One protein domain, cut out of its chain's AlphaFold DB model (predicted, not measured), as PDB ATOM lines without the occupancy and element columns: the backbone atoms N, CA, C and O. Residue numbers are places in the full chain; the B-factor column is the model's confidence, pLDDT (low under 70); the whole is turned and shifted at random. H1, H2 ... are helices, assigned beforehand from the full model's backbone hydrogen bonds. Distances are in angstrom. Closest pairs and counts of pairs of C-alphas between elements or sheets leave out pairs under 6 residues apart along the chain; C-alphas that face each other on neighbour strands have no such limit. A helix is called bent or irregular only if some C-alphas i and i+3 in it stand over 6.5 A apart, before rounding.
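Overview. This is residues 46 to 153 of the 154 residues of an uncharacterized protein of Gammaproteobacteria bacterium RIFOXYD12_FULL_61_37 (UniProt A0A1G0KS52). One long helix, H1, is the spine of a rod-shaped domain, with four shorter helices set along it: H5 side by side with its first half, H4 crossing near its beginning, H3 beside its middle and H2 folded back at its far end. H3 and H4 form a helical hairpin on one side of the spine, and the long link from H2 to H3, residues 86 to 97, loops back without a named element. The printed part has 108 residues with five named helices, H1 to H5 in chain order, and no named strand; the class is all helix. It is only just compact, close to loose, with a radius of gyration of the C-alphas of 15.5 A and spans of 50 by 25 by 22 A.

Arrangement. The hub is H1, residues 46 to 74, which touches four helices. With its residues 48 to 60 alone it touches H5, residues 138 to 151, the same way at a shallow tilt of 6 degrees; the closest C-alphas, of Phe 56 and Phe 145, are 6.5 A apart. With residues 46 to 53 alone it touches H4, residues 111 to 127, opposite ways at a steep tilt of 49 degrees; the closest C-alphas are those of Leu 50 and Arg 123, at 6.4 A. With residues 57 to 67 alone it touches H3, residues 98 to 105, the same way at a steep tilt of 48 degrees, the C-alphas of Ser 64 and Arg 101 coming closest at 5.7 A. With residues 68 to 72 alone it touches H2, residues 78 to 85, in a hairpin: they run opposite ways at a shallow tilt of 34 degrees, only just short of steep, and the closest C-alphas, of Gln 72 and Trp 84, are 5.8 A apart. H3 and H4 are a hairpin at a shallow tilt of 17 degrees, closest at the C-alphas of Val 102 and Tyr 113, 6.9 A. H4 and H5 are close but not clearly touching, with the closest C-alphas, of His 112 and Tyr 148, 7.8 A apart. H2 is apart from H3, H4 and H5, and H3 is apart from H5. In H1, H3, H4 and H5 every O i to N i+4 pair is within hydrogen-bond range; in H2 2 of 4 are.

Along the chain. H1 begins at C-alpha 46, (112.755, -46.680, 18.251), and ends at C-alpha 74, (80.672, -21.692, 9.329), a length of 41.6 A. H4 measures 24.3 A and H5 19.8 A, ending at C-alpha 151, (90.351, -41.603, 7.894). H3 measures 11.2 A and H2 9.6 A; H2 is only just irregular, with C-alphas 80 and 83 6.8 A apart.

Size, cuts and confidence. The two C-alphas farthest apart, of Thr 76 and Thr 133, are 51.1 A apart. The printed part has no cut. The link from H2 to H3 is long, and those from H1 to H2 and from H3 to H4 are tight. Mean pLDDT of the printed part is 88.1; residues 90 to 94, 131 to 134 and 153 are under 70.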
ATOM      1  N   HIS A  46     113.119 -47.820  17.408       90.12
ATOM      2  CA  HIS A  46     112.755 -46.680  18.251       90.12
ATOM      3  C   HIS A  46     112.943 -45.334  17.546       90.12
ATOM      4  O   HIS A  46     112.069 -44.467  17.623       90.12
ATOM      5  N   ALA A  47     114.073 -45.144  16.862       90.00
ATOM      6  CA  ALA A  47     114.359 -43.907  16.144       90.00
ATOM      7  C   ALA A  47     113.345 -43.674  15.015       90.00
ATOM      8  O   ALA A  47     112.779 -42.581  14.908       90.00
ATOM      9  N   TYR A  48     113.063 -44.714  14.228       92.00
ATOM     10  CA  TYR A  48     112.062 -44.664  13.168       92.00
ATOM     11  C   TYR A  48     110.671 -44.407  13.721       92.00
ATOM     12  O   TYR A  48     109.975 -43.526  13.225       92.00
ATOM     13  N   TYR A  49     110.283 -45.112  14.779       92.94
ATOM     14  CA  TYR A  49     108.997 -44.915  15.425       92.94
ATOM     15  C   TYR A  49     108.785 -43.465  15.866       92.94
ATOM     16  O   TYR A  49     107.758 -42.867  15.549       92.94
ATOM     17  N   LEU A  50     109.764 -42.879  16.566       92.75
ATOM     18  CA  LEU A  50     109.682 -41.489  17.012       92.75
ATOM     19  C   LEU A  50     109.538 -40.533  15.829       92.75
ATOM     20  O   LEU A  50     108.688 -39.648  15.870       92.75
ATOM     21  N   PHE A  51     110.334 -40.721  14.775       91.38
ATOM     22  CA  PHE A  51     110.266 -39.882  13.583       91.38
ATOM     23  C   PHE A  51     108.926 -40.013  12.845       91.38
ATOM     24  O   PHE A  51     108.339 -39.020  12.427       91.38
ATOM     25  N   MET A  52     108.400 -41.228  12.722       90.75
ATOM     26  CA  MET A  52     107.088 -41.480  12.126       90.75
ATOM     27  C   MET A  52     105.975 -40.827  12.945       90.75
ATOM     28  O   MET A  52     105.073 -40.196  12.390       90.75
ATOM     29  N   PHE A  53     106.064 -40.929  14.273       93.81
ATOM     30  CA  PHE A  53     105.092 -40.329  15.171       93.81
ATOM     31  C   PHE A  53     105.081 -38.802  15.057       93.81
ATOM     32  O   PHE A  53     104.001 -38.225  15.065       93.81
ATOM     33  N   THR A  54     106.230 -38.129  14.898       92.88
ATOM     34  CA  THR A  54     106.231 -36.661  14.735       92.88
ATOM     35  C   THR A  54     105.515 -36.221  13.460       92.88
ATOM     36  O   THR A  54     104.774 -35.242  13.485       92.88
ATOM     37  N   ARG A  55     105.657 -36.969  12.357       91.50
ATOM     38  CA  ARG A  55     104.909 -36.704  11.115       91.50
ATOM     39  C   ARG A  55     103.409 -36.902  11.296       91.50
ATOM     40  O   ARG A  55     102.620 -36.084  10.830       91.50
ATOM     41  N   PHE A  56     103.018 -37.963  11.995       93.00
ATOM     42  CA  PHE A  56     101.619 -38.221  12.317       93.00
ATOM     43  C   PHE A  56     101.028 -37.155  13.256       93.00
ATOM     44  O   PHE A  56      99.901 -36.700  13.060       93.00
ATOM     45  N   GLU A  57     101.802 -36.707  14.244       93.12
ATOM     46  CA  GLU A  57     101.431 -35.631  15.161       93.12
ATOM     47  C   GLU A  57     101.197 -34.308  14.426       93.12
ATOM     48  O   GLU A  57     100.180 -33.648  14.658       93.12
ATOM     49  N   ASP A  58     102.081 -33.954  13.490       91.56
ATOM     50  CA  ASP A  58     101.914 -32.773  12.643       91.56
ATOM     51  C   ASP A  58     100.660 -32.860  11.761       91.56
ATOM     52  O   ASP A  58      99.942 -31.865  11.623       91.56
ATOM     53  N   HIS A  59     100.349 -34.043  11.221       91.38
ATOM     54  CA  HIS A  59      99.122 -34.270  10.449       91.38
ATOM     55  C   HIS A  59      97.865 -34.073  11.306       91.38
ATOM     56  O   HIS A  59      96.966 -33.322  10.936       91.38
ATOM     57  N   ILE A  60      97.819 -34.651  12.511       92.69
ATOM     58  CA  ILE A  60      96.705 -34.439  13.453       92.69
ATOM     59  C   ILE A  60      96.573 -32.964  13.833       92.69
ATOM     60  O   ILE A  60      95.458 -32.436  13.915       92.69
ATOM     61  N   ARG A  61      97.695 -32.276  14.078       91.88
ATOM     62  CA  ARG A  61      97.703 -30.834  14.354       91.88
ATOM     63  C   ARG A  61      97.099 -30.057  13.193       91.88
ATOM     64  O   ARG A  61      96.311 -29.145  13.427       91.88
ATOM     65  N   GLU A  62      97.427 -30.430  11.963       91.19
ATOM     66  CA  GLU A  62      96.867 -29.811  10.773       91.19
ATOM     67  C   GLU A  62      95.361 -30.001  10.644       91.19
ATOM     68  O   GLU A  62      94.640 -29.006  10.554       91.19
ATOM     69  N   GLU A  63      94.892 -31.243  10.675       92.06
ATOM     70  CA  GLU A  63      93.477 -31.549  10.466       92.06
ATOM     71  C   GLU A  63      92.602 -30.991  11.590       92.06
ATOM     72  O   GLU A  63      91.566 -30.376  11.337       92.06
ATOM     73  N   SER A  64      93.058 -31.075  12.843       92.44
ATOM     74  CA  SER A  64      92.326 -30.471  13.964       92.44
ATOM     75  C   SER A  64      92.256 -28.944  13.861       92.44
ATOM     76  O   SER A  64      91.209 -28.366  14.142       92.44
ATOM     77  N   SER A  65      93.322 -28.274  13.411       91.88
ATOM     78  CA  SER A  65      93.289 -26.826  13.170       91.88
ATOM     79  C   SER A  65      92.361 -26.443  12.011       91.88
ATOM     80  O   SER A  65      91.659 -25.434  12.114       91.88
ATOM     81  N   LYS A  66      92.304 -27.244  10.935       91.44
ATOM     82  CA  LYS A  66      91.338 -27.051   9.838       91.44
ATOM     83  C   LYS A  66      89.901 -27.166  10.344       91.44
ATOM     84  O   LYS A  66      89.108 -26.264  10.081       91.44
ATOM     85  N   LEU A  67      89.598 -28.208  11.122       92.25
ATOM     86  CA  LEU A  67      88.275 -28.419  11.713       92.25
ATOM     87  C   LEU A  67      87.865 -27.253  12.622       92.25
ATOM     88  O   LEU A  67      86.780 -26.702  12.458       92.25
ATOM     89  N   ILE A  68      88.744 -26.833  13.542       91.94
ATOM     90  CA  ILE A  68      88.474 -25.699  14.444       91.94
ATOM     91  C   ILE A  68      88.125 -24.450  13.634       91.94
ATOM     92  O   ILE A  68      87.105 -23.814  13.899       91.94
ATOM     93  N   LYS A  69      88.942 -24.118  12.626       91.50
ATOM     94  CA  LYS A  69      88.705 -22.954  11.767       91.50
ATOM     95  C   LYS A  69      87.378 -23.070  11.015       91.50
ATOM     96  O   LYS A  69      86.592 -22.129  11.011       91.50
ATOM     97  N   GLN A  70      87.093 -24.233  10.435       92.31
ATOM     98  CA  GLN A  70      85.837 -24.486   9.734       92.31
ATOM     99  C   GLN A  70      84.619 -24.285  10.650       92.31
ATOM    100  O   GLN A  70      83.628 -23.693  10.225       92.31
ATOM    101  N   CYS A  71      84.684 -24.746  11.901       92.44
ATOM    102  CA  CYS A  71      83.617 -24.551  12.882       92.44
ATOM    103  C   CYS A  71      83.474 -23.081  13.312       92.44
ATOM    104  O   CYS A  71      82.349 -22.604  13.444       92.44
ATOM    105  N   GLN A  72      84.584 -22.355  13.490       90.44
ATOM    106  CA  GLN A  72      84.575 -20.917  13.798       90.44
ATOM    107  C   GLN A  72      83.943 -20.087  12.668       90.44
ATOM    108  O   GLN A  72      83.175 -19.162  12.940       90.44
ATOM    109  N   ASP A  73      84.247 -20.431  11.415       92.44
ATOM    110  CA  ASP A  73      83.824 -19.668  10.240       92.44
ATOM    111  C   ASP A  73      82.372 -19.980   9.827       92.44
ATOM    112  O   ASP A  73      81.633 -19.072   9.440       92.44
ATOM    113  N   ASN A  74      81.939 -21.244   9.925       94.19
ATOM    114  CA  ASN A  74      80.672 -21.692   9.329       94.19
ATOM    115  C   ASN A  74      79.500 -21.833  10.313       94.19
ATOM    116  O   ASN A  74      78.346 -21.811   9.880       94.19
ATOM    117  N   ILE A  75      79.745 -22.006  11.618       94.06
ATOM    118  CA  ILE A  75      78.654 -22.146  12.593       94.06
ATOM    119  C   ILE A  75      78.089 -20.760  12.913       94.06
ATOM    120  O   ILE A  75      78.759 -19.916  13.507       94.06
ATOM    121  N   THR A  76      76.831 -20.528  12.542       92.75
ATOM    122  CA  THR A  76      76.146 -19.243  12.756       92.75
ATOM    123  C   THR A  76      75.478 -19.140  14.125       92.75
ATOM    124  O   THR A  76      75.413 -18.046  14.685       92.75
ATOM    125  N   ASP A  77      75.008 -20.257  14.694       95.31
ATOM    126  CA  ASP A  77      74.456 -20.283  16.051       95.31
ATOM    127  C   ASP A  77      75.571 -20.064  17.079       95.31
ATOM    128  O   ASP A  77      76.450 -20.909  17.278       95.31
ATOM    129  N   TRP A  78      75.503 -18.934  17.780       91.00
ATOM    130  CA  TRP A  78      76.470 -18.559  18.803       91.00
ATOM    131  C   TRP A  78      76.635 -19.624  19.897       91.00
ATOM    132  O   TRP A  78      77.755 -19.861  20.349       91.00
ATOM    133  N   ASN A  79      75.560 -20.308  20.308       94.00
ATOM    134  CA  ASN A  79      75.646 -21.315  21.374       94.00
ATOM    135  C   ASN A  79      76.499 -22.520  20.968       94.00
ATOM    136  O   ASN A  79      77.176 -23.107  21.816       94.00
ATOM    137  N   GLN A  80      76.471 -22.861  19.681       92.06
ATOM    138  CA  GLN A  80      77.247 -23.950  19.098       92.06
ATOM    139  C   GLN A  80      78.652 -23.498  18.698       92.06
ATOM    140  O   GLN A  80      79.586 -24.290  18.777       92.06
ATOM    141  N   ARG A  81      78.818 -22.228  18.310       92.56
ATOM    142  CA  ARG A  81      80.098 -21.650  17.889       92.56
ATOM    143  C   ARG A  81      81.023 -21.311  19.059       92.56
ATOM    144  O   ARG A  81      82.219 -21.576  18.979       92.56
ATOM    145  N   ARG A  82      80.494 -20.772  20.165       91.69
ATOM    146  CA  ARG A  82      81.302 -20.261  21.290       91.69
ATOM    147  C   ARG A  82      82.356 -21.235  21.859       91.69
ATOM    148  O   ARG A  82      83.407 -20.745  22.267       91.69
ATOM    149  N   PRO A  83      82.165 -22.576  21.902       91.12
ATOM    150  CA  PRO A  83      83.213 -23.486  22.369       91.12
ATOM    151  C   PRO A  83      84.387 -23.587  21.387       91.12
ATOM    152  O   PRO A  83      85.490 -23.928  21.795       91.12
ATOM    153  N   TRP A  84      84.170 -23.287  20.106       91.38
ATOM    154  CA  TRP A  84      85.217 -23.265  19.088       91.38
ATOM    155  C   TRP A  84      85.998 -21.956  19.110       91.38
ATOM    156  O   TRP A  84      87.208 -21.979  18.910       91.38
ATOM    157  N   ASP A  85      85.352 -20.827  19.415       88.56
ATOM    158  CA  ASP A  85      86.010 -19.511  19.497       88.56
ATOM    159  C   ASP A  85      87.075 -19.436  20.615       88.56
ATOM    160  O   ASP A  85      87.984 -18.610  20.546       88.56
ATOM    161  N   ILE A  86      87.000 -20.298  21.640       88.75
ATOM    162  CA  ILE A  86      88.016 -20.374  22.709       88.75
ATOM    163  C   ILE A  86      89.224 -21.250  22.347       88.75
ATOM    164  O   ILE A  86      90.228 -21.232  23.064       88.75
ATOM    165  N   LEU A  87      89.133 -22.049  21.279       88.38
ATOM    166  CA  LEU A  87      90.212 -22.939  20.860       88.38
ATOM    167  C   LEU A  87      91.207 -22.196  19.957       88.38
ATOM    168  O   LEU A  87      90.797 -21.436  19.076       88.38
ATOM    169  N   PRO A  88      92.522 -22.427  20.130       82.62
ATOM    170  CA  PRO A  88      93.525 -21.855  19.243       82.62
ATOM    171  C   PRO A  88      93.369 -22.442  17.836       82.62
ATOM    172  O   PRO A  88      93.366 -23.661  17.665       82.62
ATOM    173  N   ASN A  89      93.256 -21.582  16.824       71.12
ATOM    174  CA  ASN A  89      93.153 -22.013  15.427       71.12
ATOM    175  C   ASN A  89      94.521 -22.120  14.732       71.12
ATOM    176  O   ASN A  89      94.673 -22.898  13.790       71.12
ATOM    177  N   ASP A  90      95.541 -21.410  15.219       68.44
ATOM    178  CA  ASP A  90      96.884 -21.454  14.651       68.44
ATOM    179  C   ASP A  90      97.674 -22.671  15.160       68.44
ATOM    180  O   ASP A  90      97.818 -22.877  16.372       68.44
ATOM    181  N   LYS A  91      98.243 -23.435  14.216       62.03
ATOM    182  CA  LYS A  91      99.185 -24.539  14.458       62.03
ATOM    183  C   LYS A  91     100.382 -24.103  15.314       62.03
ATOM    184  O   LYS A  91     100.924 -24.929  16.036       62.03
ATOM    185  N   SER A  92     100.796 -22.835  15.232       56.94
ATOM    186  CA  SER A  92     101.956 -22.293  15.956       56.94
ATOM    187  C   SER A  92     101.642 -21.843  17.392       56.94
ATOM    188  O   SER A  92     102.538 -21.730  18.227       56.94
ATOM    189  N   SER A  93     100.359 -21.649  17.714       56.62
ATOM    190  CA  SER A  93      99.878 -21.158  19.015       56.62
ATOM    191  C   SER A  93      99.576 -22.284  20.019       56.62
ATOM    192  O   SER A  93      98.743 -22.131  20.917       56.62
ATOM    193  N   ASP A  94     100.233 -23.433  19.835       58.59
ATOM    194  CA  ASP A  94      99.801 -24.771  20.248       58.59
ATOM    195  C   ASP A  94      99.698 -24.969  21.770       58.59
ATOM    196  O   ASP A  94     100.586 -25.495  22.435       58.59
ATOM    197  N   LYS A  95      98.573 -24.537  22.340       74.69
ATOM    198  CA  LYS A  95      98.198 -24.799  23.738       74.69
ATOM    199  C   LYS A  95      97.368 -26.071  23.904       74.69
ATOM    200  O   LYS A  95      97.048 -26.446  25.031       74.69
ATOM    201  N   LEU A  96      96.960 -26.709  22.806       86.00
ATOM    202  CA  LEU A  96      96.070 -27.861  22.858       86.00
ATOM    203  C   LEU A  96      96.889 -29.154  22.894       86.00
ATOM    204  O   LEU A  96      97.613 -29.463  21.955       86.00
ATOM    205  N   PHE A  97      96.741 -29.931  23.969       90.44
ATOM    206  CA  PHE A  97      97.396 -31.234  24.091       90.44
ATOM    207  C   PHE A  97      97.037 -32.173  22.930       90.44
ATOM    208  O   PHE A  97      95.886 -32.204  22.485       90.44
ATOM    209  N   PHE A  98      97.996 -33.000  22.504       92.94
ATOM    210  CA  PHE A  98      97.840 -33.939  21.388       92.94
ATOM    211  C   PHE A  98      96.545 -34.768  21.464       92.94
ATOM    212  O   PHE A  98      95.730 -34.733  20.548       92.94
ATOM    213  N   LEU A  99      96.279 -35.440  22.590       95.19
ATOM    214  CA  LEU A  99      95.073 -36.269  22.737       95.19
ATOM    215  C   LEU A  99      93.760 -35.473  22.731       95.19
ATOM    216  O   LEU A  99      92.706 -36.043  22.442       95.19
ATOM    217  N   ASN A 100      93.802 -34.170  23.025       93.75
ATOM    218  CA  ASN A 100      92.637 -33.305  22.859       93.75
ATOM    219  C   ASN A 100      92.395 -33.007  21.378       93.75
ATOM    220  O   ASN A 100      91.243 -33.012  20.964       93.75
ATOM    221  N   ARG A 101      93.449 -32.827  20.569       93.06
ATOM    222  CA  ARG A 101      93.327 -32.711  19.104       93.06
ATOM    223  C   ARG A 101      92.744 -33.978  18.493       93.06
ATOM    224  O   ARG A 101      91.810 -33.893  17.705       93.06
ATOM    225  N   VAL A 102      93.223 -35.144  18.922       94.94
ATOM    226  CA  VAL A 102      92.666 -36.438  18.492       94.94
ATOM    227  C   VAL A 102      91.177 -36.526  18.837       94.94
ATOM    228  O   VAL A 102      90.377 -36.894  17.989       94.94
ATOM    229  N   ALA A 103      90.783 -36.115  20.044       94.69
ATOM    230  CA  ALA A 103      89.384 -36.139  20.475       94.69
ATOM    231  C   ALA A 103      88.451 -35.180  19.714       94.69
ATOM    232  O   ALA A 103      87.236 -35.309  19.837       94.69
ATOM    233  N   LEU A 104      88.993 -34.196  18.988       93.00
ATOM    234  CA  LEU A 104      88.198 -33.350  18.092       93.00
ATOM    235  C   LEU A 104      87.899 -34.060  16.771       93.00
ATOM    236  O   LEU A 104      86.862 -33.806  16.171       93.00
ATOM    237  N   LEU A 105      88.811 -34.924  16.324       93.81
ATOM    238  CA  LEU A 105      88.728 -35.587  15.026       93.81
ATOM    239  C   LEU A 105      88.053 -36.959  15.101       93.81
ATOM    240  O   LEU A 105      87.461 -37.412  14.129       93.81
ATOM    241  N   VAL A 106      88.156 -37.641  16.242       93.81
ATOM    242  CA  VAL A 106      87.576 -38.971  16.450       93.81
ATOM    243  C   VAL A 106      86.914 -39.073  17.815       93.81
ATOM    244  O   VAL A 106      87.380 -38.496  18.800       93.81
ATOM    245  N   ASP A 107      85.845 -39.863  17.890       92.81
ATOM    246  CA  ASP A 107      85.161 -40.137  19.152       92.81
ATOM    247  C   ASP A 107      86.116 -40.804  20.157       92.81
ATOM    248  O   ASP A 107      86.756 -41.813  19.849       92.81
ATOM    249  N   LYS A 108      86.175 -40.271  21.385       93.38
ATOM    250  CA  LYS A 108      86.980 -40.804  22.497       93.38
ATOM    251  C   LYS A 108      86.631 -42.254  22.847       93.38
ATOM    252  O   LYS A 108      87.494 -42.989  23.334       93.38
ATOM    253  N   GLY A 109      85.379 -42.656  22.625       93.19
ATOM    254  CA  GLY A 109      84.915 -44.028  22.835       93.19
ATOM    255  C   GLY A 109      85.343 -45.006  21.737       93.19
ATOM    256  O   GLY A 109      85.228 -46.217  21.919       93.19
ATOM    257  N   SER A 110      85.841 -44.508  20.601       93.44
ATOM    258  CA  SER A 110      86.164 -45.343  19.446       93.44
ATOM    259  C   SER A 110      87.455 -46.142  19.630       93.44
ATOM    260  O   SER A 110      88.405 -45.711  20.290       93.44
ATOM    261  N   HIS A 111      87.528 -47.287  18.945       93.38
ATOM    262  CA  HIS A 111      88.762 -48.065  18.824       93.38
ATOM    263  C   HIS A 111      89.917 -47.208  18.276       93.38
ATOM    264  O   HIS A 111      91.031 -47.287  18.778       93.38
ATOM    265  N   HIS A 112      89.649 -46.342  17.295       92.19
ATOM    266  CA  HIS A 112      90.660 -45.472  16.689       92.19
ATOM    267  C   HIS A 112      91.308 -44.520  17.693       92.19
ATOM    268  O   HIS A 112      92.533 -44.409  17.723       92.19
ATOM    269  N   TYR A 113      90.509 -43.887  18.555       94.94
ATOM    270  CA  TYR A 113      91.043 -43.037  19.615       94.94
ATOM    271  C   TYR A 113      91.962 -43.823  20.554       94.94
ATOM    272  O   TYR A 113      93.060 -43.369  20.871       94.94
ATOM    273  N   GLN A 114      91.538 -45.020  20.971       96.00
ATOM    274  CA  GLN A 114      92.323 -45.856  21.880       96.00
ATOM    275  C   GLN A 114      93.630 -46.341  21.239       96.00
ATOM    276  O   GLN A 114      94.671 -46.307  21.894       96.00
ATOM    277  N   SER A 115      93.615 -46.711  19.956       94.88
ATOM    278  CA  SER A 115      94.828 -47.083  19.216       94.88
ATOM    279  C   SER A 115      95.812 -45.915  19.111       94.88
ATOM    280  O   SER A 115      96.983 -46.067  19.452       94.88
ATOM    281  N   ILE A 116      95.342 -44.724  18.718       95.69
ATOM    282  CA  ILE A 116      96.183 -43.518  18.637       95.69
ATOM    283  C   ILE A 116      96.753 -43.154  20.011       95.69
ATOM    284  O   ILE A 116      97.932 -42.812  20.127       95.69
ATOM    285  N   LYS A 117      95.944 -43.273  21.070       96.19
ATOM    286  CA  LYS A 117      96.407 -43.087  22.445       96.19
ATOM    287  C   LYS A 117      97.512 -44.083  22.807       96.19
ATOM    288  O   LYS A 117      98.510 -43.668  23.383       96.19
ATOM    289  N   GLY A 118      97.372 -45.355  22.435       95.00
ATOM    290  CA  GLY A 118      98.407 -46.370  22.648       95.00
ATOM    291  C   GLY A 118      99.741 -45.993  22.000       95.00
ATOM    292  O   GLY A 118     100.785 -46.071  22.645       95.00
ATOM    293  N   TYR A 119      99.709 -45.491  20.763       95.31
ATOM    294  CA  TYR A 119     100.907 -44.968  20.102       95.31
ATOM    295  C   TYR A 119     101.478 -43.733  20.817       95.31
ATOM    296  O   TYR A 119     102.687 -43.629  21.039       95.31
ATOM    297  N   TYR A 120     100.633 -42.804  21.253       95.56
ATOM    298  CA  TYR A 120     101.097 -41.645  22.016       95.56
ATOM    299  C   TYR A 120     101.784 -42.040  23.334       95.56
ATOM    300  O   TYR A 120     102.858 -41.529  23.659       95.56
ATOM    301  N   ASP A 121     101.215 -43.001  24.060       93.62
ATOM    302  CA  ASP A 121     101.782 -43.521  25.305       93.62
ATOM    303  C   ASP A 121     103.124 -44.238  25.053       93.62
ATOM    304  O   ASP A 121     104.096 -44.026  25.788       93.62
ATOM    305  N   LEU A 122     103.220 -45.017  23.967       92.56
ATOM    306  CA  LEU A 122     104.472 -45.635  23.525       92.56
ATOM    307  C   LEU A 122     105.531 -44.576  23.189       92.56
ATOM    308  O   LEU A 122     106.670 -44.673  23.645       92.56
ATOM    309  N   ARG A 123     105.158 -43.508  22.473       93.25
ATOM    310  CA  ARG A 123     106.060 -42.390  22.154       93.25
ATOM    311  C   ARG A 123     106.585 -41.711  23.411       93.25
ATOM    312  O   ARG A 123     107.777 -41.416  23.482       93.25
ATOM    313  N   ASN A 124     105.731 -41.465  24.399       91.75
ATOM    314  CA  ASN A 124     106.157 -40.860  25.661       91.75
ATOM    315  C   ASN A 124     107.088 -41.783  26.445       91.75
ATOM    316  O   ASN A 124     108.105 -41.326  26.961       91.75
ATOM    317  N   THR A 125     106.788 -43.082  26.473       90.06
ATOM    318  CA  THR A 125     107.663 -44.082  27.095       90.06
ATOM    319  C   THR A 125     109.051 -44.057  26.462       90.06
ATOM    320  O   THR A 125     110.052 -44.018  27.180       90.06
ATOM    321  N   ILE A 126     109.119 -43.998  25.126       88.38
ATOM    322  CA  ILE A 126     110.396 -43.986  24.415       88.38
ATOM    323  C   ILE A 126     111.149 -42.670  24.649       88.38
ATOM    324  O   ILE A 126     112.330 -42.675  24.990       88.38
ATOM    325  N   GLY A 127     110.460 -41.537  24.498       86.25
ATOM    326  CA  GLY A 127     111.049 -40.202  24.619       86.25
ATOM    327  C   GLY A 127     111.560 -39.860  26.022       86.25
ATOM    328  O   GLY A 127     112.472 -39.048  26.151       86.25
ATOM    329  N   HIS A 128     111.014 -40.485  27.067       87.19
ATOM    330  CA  HIS A 128     111.447 -40.282  28.454       87.19
ATOM    331  C   HIS A 128     112.473 -41.312  28.949       87.19
ATOM    332  O   HIS A 128     112.824 -41.297  30.127       87.19
ATOM    333  N   GLY A 129     112.983 -42.182  28.074       75.88
ATOM    334  CA  GLY A 129     114.019 -43.147  28.444       75.88
ATOM    335  C   GLY A 129     113.518 -44.284  29.339       75.88
ATOM    336  O   GLY A 129     114.289 -44.798  30.149       75.88
ATOM    337  N   GLY A 130     112.236 -44.656  29.233       72.56
ATOM    338  CA  GLY A 130     111.677 -45.798  29.961       72.56
ATOM    339  C   GLY A 130     112.354 -47.123  29.591       72.56
ATOM    340  O   GLY A 130     113.075 -47.221  28.605       72.56
ATOM    341  N   THR A 131     112.128 -48.180  30.375       63.66
ATOM    342  CA  THR A 131     112.630 -49.521  30.037       63.66
ATOM    343  C   THR A 131     111.894 -50.066  28.818       63.66
ATOM    344  O   THR A 131     110.707 -50.387  28.884       63.66
ATOM    345  N   PHE A 132     112.609 -50.154  27.702       64.56
ATOM    346  CA  PHE A 132     112.080 -50.580  26.413       64.56
ATOM    347  C   PHE A 132     112.043 -52.110  26.347       64.56
ATOM    348  O   PHE A 132     113.034 -52.757  26.028       64.56
ATOM    349  N   THR A 133     110.918 -52.707  26.725       65.06
ATOM    350  CA  THR A 133     110.721 -54.167  26.625       65.06
ATOM    351  C   THR A 133     109.700 -54.547  25.562       65.06
ATOM    352  O   THR A 133     109.519 -55.730  25.294       65.06
ATOM    353  N   THR A 134     109.010 -53.565  24.981       69.50
ATOM    354  CA  THR A 134     107.968 -53.789  23.978       69.50
ATOM    355  C   THR A 134     108.576 -53.657  22.585       69.50
ATOM    356  O   THR A 134     108.986 -52.554  22.224       69.50
ATOM    357  N   PRO A 135     108.626 -54.740  21.789       79.88
ATOM    358  CA  PRO A 135     109.065 -54.666  20.402       79.88
ATOM    359  C   PRO A 135     108.153 -53.738  19.596       79.88
ATOM    360  O   PRO A 135     106.928 -53.795  19.741       79.88
ATOM    361  N   ILE A 136     108.735 -52.914  18.724       88.44
ATOM    362  CA  ILE A 136     107.977 -52.063  17.805       88.44
ATOM    363  C   ILE A 136     108.062 -52.662  16.413       88.44
ATOM    364  O   ILE A 136     109.123 -52.696  15.804       88.44
ATOM    365  N   PHE A 137     106.923 -53.093  15.884       89.25
ATOM    366  CA  PHE A 137     106.861 -53.578  14.515       89.25
ATOM    367  C   PHE A 137     106.519 -52.427  13.564       89.25
ATOM    368  O   PHE A 137     105.349 -52.073  13.385       89.25
ATOM    369  N   ILE A 138     107.555 -51.820  12.981       90.19
ATOM    370  CA  ILE A 138     107.438 -50.617  12.145       90.19
ATOM    371  C   ILE A 138     106.471 -50.768  10.963       90.19
ATOM    372  O   ILE A 138     105.679 -49.843  10.779       90.19
ATOM    373  N   PRO A 139     106.405 -51.893  10.225       88.25
ATOM    374  CA  PRO A 139     105.435 -52.025   9.135       88.25
ATOM    375  C   PRO A 139     103.974 -51.883   9.600       88.25
ATOM    376  O   PRO A 139     103.159 -51.246   8.934       88.25
ATOM    377  N   THR A 140     103.631 -52.395  10.792       90.88
ATOM    378  CA  THR A 140     102.293 -52.164  11.368       90.88
ATOM    379  C   THR A 140     102.088 -50.698  11.723       90.88
ATOM    380  O   THR A 140     101.026 -50.163  11.427       90.88
ATOM    381  N   VAL A 141     103.089 -50.028  12.303       91.44
ATOM    382  CA  VAL A 141     103.008 -48.591  12.625       91.44
ATOM    383  C   VAL A 141     102.767 -47.754  11.366       91.44
ATOM    384  O   VAL A 141     101.894 -46.889  11.367       91.44
ATOM    385  N   VAL A 142     103.509 -48.027  10.288       88.75
ATOM    386  CA  VAL A 142     103.366 -47.352   8.988       88.75
ATOM    387  C   VAL A 142     101.943 -47.513   8.459       88.75
ATOM    388  O   VAL A 142     101.290 -46.525   8.119       88.75
ATOM    389  N   ASN A 143     101.446 -48.751   8.415       90.06
ATOM    390  CA  ASN A 143     100.108 -49.046   7.914       90.06
ATOM    391  C   ASN A 143      99.019 -48.348   8.746       90.06
ATOM    392  O   ASN A 143      98.118 -47.711   8.196       90.06
ATOM    393  N   ASP A 144      99.135 -48.402  10.072       92.25
ATOM    394  CA  ASP A 144      98.196 -47.759  10.986       92.25
ATOM    395  C   ASP A 144      98.185 -46.234  10.815       92.25
ATOM    396  O   ASP A 144      97.116 -45.640  10.666       92.25
ATOM    397  N   PHE A 145      99.352 -45.584  10.758       91.75
ATOM    398  CA  PHE A 145      99.437 -44.130  10.574       91.75
ATOM    399  C   PHE A 145      98.938 -43.681   9.203       91.75
ATOM    400  O   PHE A 145      98.261 -42.653   9.119       91.75
ATOM    401  N   ASN A 146      99.191 -44.456   8.146       88.62
ATOM    402  CA  ASN A 146      98.597 -44.222   6.831       88.62
ATOM    403  C   ASN A 146      97.068 -44.298   6.899       88.62
ATOM    404  O   ASN A 146      96.374 -43.376   6.463       88.62
ATOM    405  N   ARG A 147      96.531 -45.365   7.503       89.38
ATOM    406  CA  ARG A 147      95.087 -45.570   7.645       89.38
ATOM    407  C   ARG A 147      94.427 -44.443   8.435       89.38
ATOM    408  O   ARG A 147      93.397 -43.929   7.999       89.38
ATOM    409  N   TYR A 148      94.994 -44.051   9.575       90.00
ATOM    410  CA  TYR A 148      94.442 -42.961  10.380       90.00
ATOM    411  C   TYR A 148      94.541 -41.627   9.644       90.00
ATOM    412  O   TYR A 148      93.568 -40.885   9.629       90.00
ATOM    413  N   SER A 149      95.652 -41.350   8.960       85.44
ATOM    414  CA  SER A 149      95.804 -40.112   8.185       85.44
ATOM    415  C   SER A 149      94.734 -39.954   7.101       85.44
ATOM    416  O   SER A 149      94.245 -38.845   6.907       85.44
ATOM    417  N   ILE A 150      94.337 -41.048   6.441       84.62
ATOM    418  CA  ILE A 150      93.255 -41.051   5.442       84.62
ATOM    419  C   ILE A 150      91.887 -40.898   6.110       84.62
ATOM    420  O   ILE A 150      91.063 -40.116   5.650       84.62
ATOM    421  N   MET A 151      91.637 -41.637   7.192       83.62
ATOM    422  CA  MET A 151      90.351 -41.603   7.894       83.62
ATOM    423  C   MET A 151      90.023 -40.209   8.437       83.62
ATOM    424  O   MET A 151      88.873 -39.803   8.397       83.62
ATOM    425  N   LEU A 152      91.023 -39.478   8.933       78.81
ATOM    426  CA  LEU A 152      90.838 -38.136   9.496       78.81
ATOM    427  C   LEU A 152      90.486 -37.072   8.437       78.81
ATOM    428  O   LEU A 152      90.157 -35.952   8.811       78.81
ATOM    429  N   LEU A 153      90.569 -37.406   7.142       63.66
ATOM    430  CA  LEU A 153      90.176 -36.540   6.022       63.66
ATOM    431  C   LEU A 153      88.734 -36.785   5.536       63.66
ATOM    432  O   LEU A 153      88.260 -36.021   4.694       63.66
TER     433      LEU A 153